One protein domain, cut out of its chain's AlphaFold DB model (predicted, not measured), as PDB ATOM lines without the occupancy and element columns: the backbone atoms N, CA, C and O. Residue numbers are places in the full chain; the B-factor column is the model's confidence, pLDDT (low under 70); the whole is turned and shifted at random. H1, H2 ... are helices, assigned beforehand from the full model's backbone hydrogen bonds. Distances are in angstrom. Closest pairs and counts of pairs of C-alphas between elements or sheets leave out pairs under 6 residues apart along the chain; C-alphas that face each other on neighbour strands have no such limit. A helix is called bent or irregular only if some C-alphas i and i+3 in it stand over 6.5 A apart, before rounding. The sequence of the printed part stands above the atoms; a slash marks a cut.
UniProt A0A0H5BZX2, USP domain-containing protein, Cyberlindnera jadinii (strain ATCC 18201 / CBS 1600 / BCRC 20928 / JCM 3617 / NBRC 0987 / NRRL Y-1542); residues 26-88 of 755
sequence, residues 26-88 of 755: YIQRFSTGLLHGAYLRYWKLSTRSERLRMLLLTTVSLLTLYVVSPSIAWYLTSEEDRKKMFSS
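This is residues 26 to 88 of the 755 residues of the protein "USP domain-containing protein" of Cyberlindnera jadinii (strain ATCC 18201 / CBS 1600 / BCRC 20928 / JCM 3617 / NBRC 0987 / NRRL Y-1542) (UniProt A0A0H5BZX2). One long helix, H2, makes most of the length of this model, with a shorter helix at each end: H1 folds back from the first end of H2 as the short arm of a narrow V, and H3 turns off crosswise at the other end. There is no packed core, and residues 56 to 72 of H2 stand free between the two ends. The printed part has 63 residues with three named helices in the order H1, H2, H3 and no named strand, and its class is all helix. The whole is extended, with a radius of gyration of the C-alphas of 18.4 A, and elongated, spanning 51 by 28 by 16 A.

The printed part opens with residues 26 to 33, which hold no named element, before H1, residues 34 to 45. A tight link of two residues joins H1 to H2, residues 48 to 76. H1 and H2 are close but not clearly touching, and their closest C-alphas, those of Trp 43 and Arg 51, are 6.2 A apart. They run opposite ways at a shallow tilt of 26 degrees. H2 has a kink of 40 degrees near residue 70, and it is irregular, but only just: C-alphas 67 and 70 are 6.7 A apart. Another tight link of two residues leads to H3, residues 79 to 86. H2 and H3 are close but not clearly touching, with the closest C-alphas, those of Trp 74 and Arg 82, 6.9 A apart. Their lines are only just about perpendicular, at 73 degrees. H1 and H3 are apart. Every O i to N i+4 pair is within hydrogen-bond range in H1 and H3, and 23 of 25 are in H2.

H1 begins at C-alpha 34, at (140.191, 118.271, 22.230), and measures 17.0 A from first to last C-alpha. H2 has 29 residues and measures 40.2 A, from C-alpha 48 at (138.933, 95.444, 27.494) to C-alpha 76 at (168.444, 121.862, 20.577). H3 has 8 residues, measures 11.0 A and ends at C-alpha 86, at (177.319, 121.425, 33.124).

The two C-alphas farthest apart, those of Thr 47 and Ser 88, are 52.3 A apart. The printed part has no cut, and neither of its two links between helices is long. The mean pLDDT of the printed part is 73.1, and it is under 70 at residues 26 to 37, residue 74 and residues 79 to 88.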
ATOM      1  N   TYR A  26     129.276 117.324  34.834       54.69
ATOM      2  CA  TYR A  26     130.556 117.328  35.553       54.69
ATOM      3  C   TYR A  26     131.723 116.878  34.656       54.69
ATOM      4  O   TYR A  26     132.843 117.371  34.783       54.69
ATOM      5  N   ILE A  27     131.459 115.968  33.713       55.06
ATOM      6  CA  ILE A  27     132.476 115.417  32.806       55.06
ATOM      7  C   ILE A  27     132.793 116.397  31.666       55.06
ATOM      8  O   ILE A  27     133.962 116.529  31.303       55.06
ATOM      9  N   GLN A  28     131.804 117.124  31.127       53.78
ATOM     10  CA  GLN A  28     132.066 118.102  30.059       53.78
ATOM     11  C   GLN A  28     132.959 119.264  30.514       53.78
ATOM     12  O   GLN A  28     133.795 119.723  29.738       53.78
ATOM     13  N   ARG A  29     132.834 119.721  31.768       52.72
ATOM     14  CA  ARG A  29     133.646 120.839  32.288       52.72
ATOM     15  C   ARG A  29     135.117 120.496  32.551       52.72
ATOM     16  O   ARG A  29     135.921 121.418  32.628       52.72
ATOM     17  N   PHE A  30     135.482 119.216  32.660       48.56
ATOM     18  CA  PHE A  30     136.854 118.799  32.988       48.56
ATOM     19  C   PHE A  30     137.728 118.417  31.779       48.56
ATOM     20  O   PHE A  30     138.944 118.323  31.927       48.56
ATOM     21  N   SER A  31     137.167 118.222  30.577       53.53
ATOM     22  CA  SER A  31     137.953 117.907  29.370       53.53
ATOM     23  C   SER A  31     138.180 119.138  28.481       53.53
ATOM     24  O   SER A  31     137.671 119.213  27.364       53.53
ATOM     25  N   THR A  32     138.969 120.104  28.956       51.75
ATOM     26  CA  THR A  32     139.284 121.355  28.229       51.75
ATOM     27  C   THR A  32     140.257 121.185  27.051       51.75
ATOM     28  O   THR A  32     140.555 122.152  26.356       51.75
ATOM     29  N   GLY A  33     140.727 119.963  26.777       56.84
ATOM     30  CA  GLY A  33     141.524 119.629  25.594       56.84
ATOM     31  C   GLY A  33     140.777 118.707  24.627       56.84
ATOM     32  O   GLY A  33     140.324 117.633  25.025       56.84
ATOM     33  N   LEU A  34     140.742 119.074  23.340       57.56
ATOM     34  CA  LEU A  34     140.191 118.271  22.230       57.56
ATOM     35  C   LEU A  34     140.700 116.816  22.239       57.56
ATOM     36  O   LEU A  34     139.917 115.875  22.115       57.56
ATOM     37  N   LEU A  35     142.004 116.634  22.477       58.25
ATOM     38  CA  LEU A  35     142.655 115.325  22.597       58.25
ATOM     39  C   LEU A  35     142.181 114.532  23.827       58.25
ATOM     40  O   LEU A  35     141.984 113.321  23.743       58.25
ATOM     41  N   HIS A  36     141.949 115.207  24.955       63.47
ATOM     42  CA  HIS A  36     141.500 114.578  26.200       63.47
ATOM     43  C   HIS A  36     140.047 114.087  26.074       63.47
ATOM     44  O   HIS A  36     139.730 112.954  26.440       63.47
ATOM     45  N   GLY A  37     139.177 114.901  25.464       68.44
ATOM     46  CA  GLY A  37     137.801 114.517  25.143       68.44
ATOM     47  C   GLY A  37     137.719 113.362  24.137       68.44
ATOM     48  O   GLY A  37     136.916 112.445  24.322       68.44
ATOM     49  N   ALA A  38     138.571 113.356  23.106       71.81
ATOM     50  CA  ALA A  38     138.644 112.266  22.132       71.81
ATOM     51  C   ALA A  38     139.130 110.948  22.764       71.81
ATOM     52  O   ALA A  38     138.483 109.914  22.587       71.81
ATOM     53  N   TYR A  39     140.205 110.991  23.561       79.50
ATOM     54  CA  TYR A  39     140.745 109.824  24.267       79.50
ATOM     55  C   TYR A  39     139.705 109.197  25.207       79.50
ATOM     56  O   TYR A  39     139.469 107.992  25.152       79.50
ATOM     57  N   LEU A  40     139.016 110.011  26.016       76.81
ATOM     58  CA  LEU A  40     137.979 109.538  26.944       76.81
ATOM     59  C   LEU A  40     136.732 108.991  26.228       76.81
ATOM     60  O   LEU A  40     136.147 108.006  26.687       76.81
ATOM     61  N   ARG A  41     136.328 109.580  25.090       75.81
ATOM     62  CA  ARG A  41     135.231 109.047  24.259       75.81
ATOM     63  C   ARG A  41     135.593 107.694  23.650       75.81
ATOM     64  O   ARG A  41     134.796 106.764  23.764       75.81
ATOM     65  N   TYR A  42     136.785 107.571  23.065       78.44
ATOM     66  CA  TYR A  42     137.273 106.311  22.501       78.44
ATOM     67  C   TYR A  42     137.375 105.235  23.589       78.44
ATOM     68  O   TYR A  42     136.750 104.186  23.476       78.44
ATOM     69  N   TRP A  43     138.012 105.555  24.722       80.06
ATOM     70  CA  TRP A  43     138.115 104.682  25.896       80.06
ATOM     71  C   TRP A  43     136.766 104.106  26.346       80.06
ATOM     72  O   TRP A  43     136.667 102.912  26.642       80.06
ATOM     73  N   LYS A  44     135.708 104.927  26.387       78.88
ATOM     74  CA  LYS A  44     134.366 104.496  26.808       78.88
ATOM     75  C   LYS A  44     133.741 103.484  25.837       78.88
ATOM     76  O   LYS A  44     133.047 102.584  26.303       78.88
ATOM     77  N   LEU A  45     134.021 103.603  24.538       80.88
ATOM     78  CA  LEU A  45     133.518 102.722  23.474       80.88
ATOM     79  C   LEU A  45     134.387 101.468  23.255       80.88
ATOM     80  O   LEU A  45     133.873 100.448  22.807       80.88
ATOM     81  N   SER A  46     135.674 101.518  23.605       81.75
ATOM     82  CA  SER A  46     136.621 100.406  23.457       81.75
ATOM     83  C   SER A  46     136.361  99.223  24.398       81.75
ATOM     84  O   SER A  46     136.004  99.383  25.570       81.75
ATOM     85  N   THR A  47     136.662  98.026  23.896       86.56
ATOM     86  CA  THR A  47     136.696  96.750  24.623       86.56
ATOM     87  C   THR A  47     137.875  96.661  25.608       86.56
ATOM     88  O   THR A  47     138.782  97.498  25.628       86.56
ATOM     89  N   ARG A  48     137.896  95.619  26.456       80.69
ATOM     90  CA  ARG A  48     138.933  95.444  27.494       80.69
ATOM     91  C   ARG A  48     140.355  95.312  26.924       80.69
ATOM     92  O   ARG A  48     141.281  95.833  27.540       80.69
ATOM     93  N   SER A  49     140.541  94.648  25.780       83.19
ATOM     94  CA  SER A  49     141.869  94.493  25.158       83.19
ATOM     95  C   SER A  49     142.352  95.791  24.507       83.19
ATOM     96  O   SER A  49     143.522  96.145  24.633       83.19
ATOM     97  N   GLU A  50     141.449  96.544  23.880       83.81
ATOM     98  CA  GLU A  50     141.733  97.855  23.289       83.81
ATOM     99  C   GLU A  50     142.103  98.883  24.360       83.81
ATOM    100  O   GLU A  50     143.108  99.574  24.213       83.81
ATOM    101  N   ARG A  51     141.388  98.922  25.494       85.38
ATOM    102  CA  ARG A  51     141.768  99.748  26.657       85.38
ATOM    103  C   ARG A  51     143.161  99.400  27.186       85.38
ATOM    104  O   ARG A  51     143.933 100.301  27.504       85.38
ATOM    105  N   LEU A  52     143.509  98.111  27.246       84.44
ATOM    106  CA  LEU A  52     144.840  97.673  27.677       84.44
ATOM    107  C   LEU A  52     145.934  98.127  26.695       84.44
ATOM    108  O   LEU A  52     146.972  98.623  27.126       84.44
ATOM    109  N   ARG A  53     145.681  98.024  25.381       85.69
ATOM    110  CA  ARG A  53     146.573  98.548  24.332       85.69
ATOM    111  C   ARG A  53     146.719 100.067  24.408       85.69
ATOM    112  O   ARG A  53     147.834 100.553  24.286       85.69
ATOM    113  N   MET A  54     145.632 100.801  24.652       85.56
ATOM    114  CA  MET A  54     145.656 102.258  24.815       85.56
ATOM    115  C   MET A  54     146.494 102.677  26.027       85.56
ATOM    116  O   MET A  54     147.352 103.543  25.883       85.56
ATOM    117  N   LEU A  55     146.337 102.014  27.185       87.38
ATOM    118  CA  LEU A  55     147.224 102.244  28.332       87.38
ATOM    119  C   LEU A  55     148.679 101.978  27.965       87.38
ATOM    120  O   LEU A  55     149.504 102.862  28.156       87.38
ATOM    121  N   LEU A  56     148.982 100.807  27.398       88.81
ATOM    122  CA  LEU A  56     150.349 100.414  27.056       88.81
ATOM    123  C   LEU A  56     150.993 101.381  26.051       88.81
ATOM    124  O   LEU A  56     152.146 101.760  26.221       88.81
ATOM    125  N   LEU A  57     150.244 101.846  25.048       88.38
ATOM    126  CA  LEU A  57     150.703 102.877  24.117       88.38
ATOM    127  C   LEU A  57     150.965 104.205  24.837       88.38
ATOM    128  O   LEU A  57     152.030 104.779  24.646       88.38
ATOM    129  N   THR A  58     150.063 104.672  25.708       86.94
ATOM    130  CA  THR A  58     150.300 105.918  26.462       86.94
ATOM    131  C   THR A  58     151.465 105.819  27.444       86.94
ATOM    132  O   THR A  58     152.244 106.763  27.535       86.94
ATOM    133  N   THR A  59     151.646 104.694  28.144       89.31
ATOM    134  CA  THR A  59     152.779 104.511  29.061       89.31
ATOM    135  C   THR A  59     154.092 104.403  28.301       89.31
ATOM    136  O   THR A  59     155.054 105.048  28.702       89.31
ATOM    137  N   VAL A  60     154.132 103.689  27.170       92.69
ATOM    138  CA  VAL A  60     155.306 103.657  26.286       92.69
ATOM    139  C   VAL A  60     155.603 105.048  25.727       92.69
ATOM    140  O   VAL A  60     156.754 105.463  25.786       92.69
ATOM    141  N   SER A  61     154.607 105.807  25.259       87.38
ATOM    142  CA  SER A  61     154.809 107.177  24.761       87.38
ATOM    143  C   SER A  61     155.298 108.147  25.839       87.38
ATOM    144  O   SER A  61     156.142 108.989  25.556       87.38
ATOM    145  N   LEU A  62     154.809 108.038  27.078       89.75
ATOM    146  CA  LEU A  62     155.305 108.848  28.196       89.75
ATOM    147  C   LEU A  62     156.727 108.438  28.603       89.75
ATOM    148  O   LEU A  62     157.553 109.306  28.880       89.75
ATOM    149  N   LEU A  63     157.037 107.138  28.591       88.25
ATOM    150  CA  LEU A  63     158.369 106.622  28.899       88.25
ATOM    151  C   LEU A  63     159.392 107.030  27.830       88.25
ATOM    152  O   LEU A  63     160.481 107.487  28.172       88.25
ATOM    153  N   THR A  64     159.050 106.928  26.541       89.19
ATOM    154  CA  THR A  64     159.925 107.397  25.457       89.19
ATOM    155  C   THR A  64     160.095 108.907  25.509       89.19
ATOM    156  O   THR A  64     161.220 109.374  25.368       89.19
ATOM    157  N   LEU A  65     159.046 109.683  25.804       86.75
ATOM    158  CA  LEU A  65     159.188 111.130  25.976       86.75
ATOM    159  C   LEU A  65     160.088 111.476  27.175       86.75
ATOM    160  O   LEU A  65     160.935 112.356  27.061       86.75
ATOM    161  N   TYR A  66     159.983 110.757  28.296       85.88
ATOM    162  CA  TYR A  66     160.855 110.940  29.464       85.88
ATOM    163  C   TYR A  66     162.325 110.582  29.183       85.88
ATOM    164  O   TYR A  66     163.223 111.303  29.607       85.88
ATOM    165  N   VAL A  67     162.586 109.506  28.432       86.44
ATOM    166  CA  VAL A  67     163.950 109.069  28.074       86.44
ATOM    167  C   VAL A  67     164.572 109.940  26.975       86.44
ATOM    168  O   VAL A  67     165.775 110.186  26.990       86.44
ATOM    169  N   VAL A  68     163.773 110.415  26.016       85.44
ATOM    170  CA  VAL A  68     164.264 111.106  24.811       85.44
ATOM    171  C   VAL A  68     164.219 112.634  24.947       85.44
ATOM    172  O   VAL A  68     165.049 113.310  24.340       85.44
ATOM    173  N   SER A  69     163.332 113.213  25.768       77.25
ATOM    174  CA  SER A  69     163.279 114.676  25.957       77.25
ATOM    175  C   SER A  69     164.571 115.305  26.502       77.25
ATOM    176  O   SER A  69     164.915 116.375  25.995       77.25
ATOM    177  N   PRO A  70     165.359 114.685  27.413       75.06
ATOM    178  CA  PRO A  70     166.653 115.237  27.818       75.06
ATOM    179  C   PRO A  70     167.644 115.276  26.647       75.06
ATOM    180  O   PRO A  70     168.372 116.251  26.485       75.06
ATOM    181  N   SER A  71     167.624 114.252  25.790       78.56
ATOM    182  CA  SER A  71     168.489 114.131  24.611       78.56
ATOM    183  C   SER A  71     168.105 115.110  23.495       78.56
ATOM    184  O   SER A  71     168.981 115.706  22.873       78.56
ATOM    185  N   ILE A  72     166.805 115.335  23.268       78.56
ATOM    186  CA  ILE A  72     166.313 116.356  22.326       78.56
ATOM    187  C   ILE A  72     166.630 117.762  22.846       78.56
ATOM    188  O   ILE A  72     167.146 118.584  22.091       78.56
ATOM    189  N   ALA A  73     166.395 118.038  24.133       71.62
ATOM    190  CA  ALA A  73     166.757 119.315  24.747       71.62
ATOM    191  C   ALA A  73     168.272 119.574  24.660       71.62
ATOM    192  O   ALA A  73     168.696 120.680  24.330       71.62
ATOM    193  N   TRP A  74     169.099 118.546  24.874       68.81
ATOM    194  CA  TRP A  74     170.547 118.621  24.679       68.81
ATOM    195  C   TRP A  74     170.930 118.932  23.224       68.81
ATOM    196  O   TRP A  74     171.824 119.739  22.992       68.81
ATOM    197  N   TYR A  75     170.246 118.357  22.232       73.56
ATOM    198  CA  TYR A  75     170.553 118.622  20.821       73.56
ATOM    199  C   TYR A  75     170.133 120.037  20.379       73.56
ATOM    200  O   TYR A  75     170.851 120.673  19.609       73.56
ATOM    201  N   LEU A  76     169.006 120.542  20.900       75.81
ATOM    202  CA  LEU A  76     168.444 121.862  20.577       75.81
ATOM    203  C   LEU A  76     169.057 123.031  21.372       75.81
ATOM    204  O   LEU A  76     168.897 124.183  20.975       75.81
ATOM    205  N   THR A  77     169.743 122.769  22.488       70.75
ATOM    206  CA  THR A  77     170.445 123.812  23.258       70.75
ATOM    207  C   THR A  77     171.734 124.250  22.565       70.75
ATOM    208  O   THR A  77     172.456 123.436  21.984       70.75
ATOM    209  N   SER A  78     172.047 125.550  22.645       73.94
ATOM    210  CA  SER A  78     173.293 126.091  22.094       73.94
ATOM    211  C   SER A  78     174.512 125.448  22.762       73.94
ATOM    212  O   SER A  78     174.450 124.988  23.907       73.94
ATOM    213  N   GLU A  79     175.653 125.419  22.073       65.19
ATOM    214  CA  GLU A  79     176.857 124.818  22.652       65.19
ATOM    215  C   GLU A  79     177.360 125.578  23.893       65.19
ATOM    216  O   GLU A  79     177.913 124.971  24.812       65.19
ATOM    217  N   GLU A  80     177.099 126.885  23.970       61.03
ATOM    218  CA  GLU A  80     177.373 127.692  25.157       61.03
ATOM    219  C   GLU A  80     176.447 127.353  26.323       61.03
ATOM    220  O   GLU A  80     176.910 127.267  27.459       61.03
ATOM    221  N   ASP A  81     175.158 127.128  26.074       59.97
ATOM    222  CA  ASP A  81     174.194 126.840  27.139       59.97
ATOM    223  C   ASP A  81     174.331 125.400  27.642       59.97
ATOM    224  O   ASP A  81     174.289 125.176  28.853       59.97
ATOM    225  N   ARG A  82     174.671 124.449  26.756       60.97
ATOM    226  CA  ARG A  82     175.179 123.123  27.153       60.97
ATOM    227  C   ARG A  82     176.380 123.261  28.092       60.97
ATOM    228  O   ARG A  82     176.403 122.652  29.162       60.97
ATOM    229  N   LYS A  83     177.364 124.095  27.731       57.03
ATOM    230  CA  LYS A  83     178.530 124.368  28.585       57.03
ATOM    231  C   LYS A  83     178.117 125.030  29.905       57.03
ATOM    232  O   LYS A  83     178.606 124.588  30.935       57.03
ATOM    233  N   LYS A  84     177.188 125.993  29.940       56.38
ATOM    234  CA  LYS A  84     176.698 126.631  31.186       56.38
ATOM    235  C   LYS A  84     175.956 125.653  32.108       56.38
ATOM    236  O   LYS A  84     176.195 125.681  33.313       56.38
ATOM    237  N   MET A  85     175.116 124.761  31.572       52.06
ATOM    238  CA  MET A  85     174.350 123.784  32.367       52.06
ATOM    239  C   MET A  85     175.244 122.770  33.099       52.06
ATOM    240  O   MET A  85     174.948 122.413  34.238       52.06
ATOM    241  N   PHE A  86     176.358 122.345  32.492       53.75
ATOM    242  CA  PHE A  86     177.319 121.425  33.124       53.75
ATOM    243  C   PHE A  86     178.533 122.128  33.767       53.75
ATOM    244  O   PHE A  86     179.200 121.550  34.624       53.75
ATOM    245  N   SER A  87     178.806 123.390  33.416       53.19
ATOM    246  CA  SER A  87     179.882 124.232  33.963       53.19
ATOM    247  C   SER A  87     179.334 125.322  34.890       53.19
ATOM    248  O   SER A  87     179.654 126.507  34.774       53.19
ATOM    249  N   SER A  88     178.555 124.904  35.890       56.12
ATOM    250  CA  SER A  88     178.411 125.689  37.116       56.12
ATOM    251  C   SER A  88     179.792 125.792  37.780       56.12
ATOM    252  O   SER A  88     180.227 124.887  38.499       56.12
TER     253      SER A  88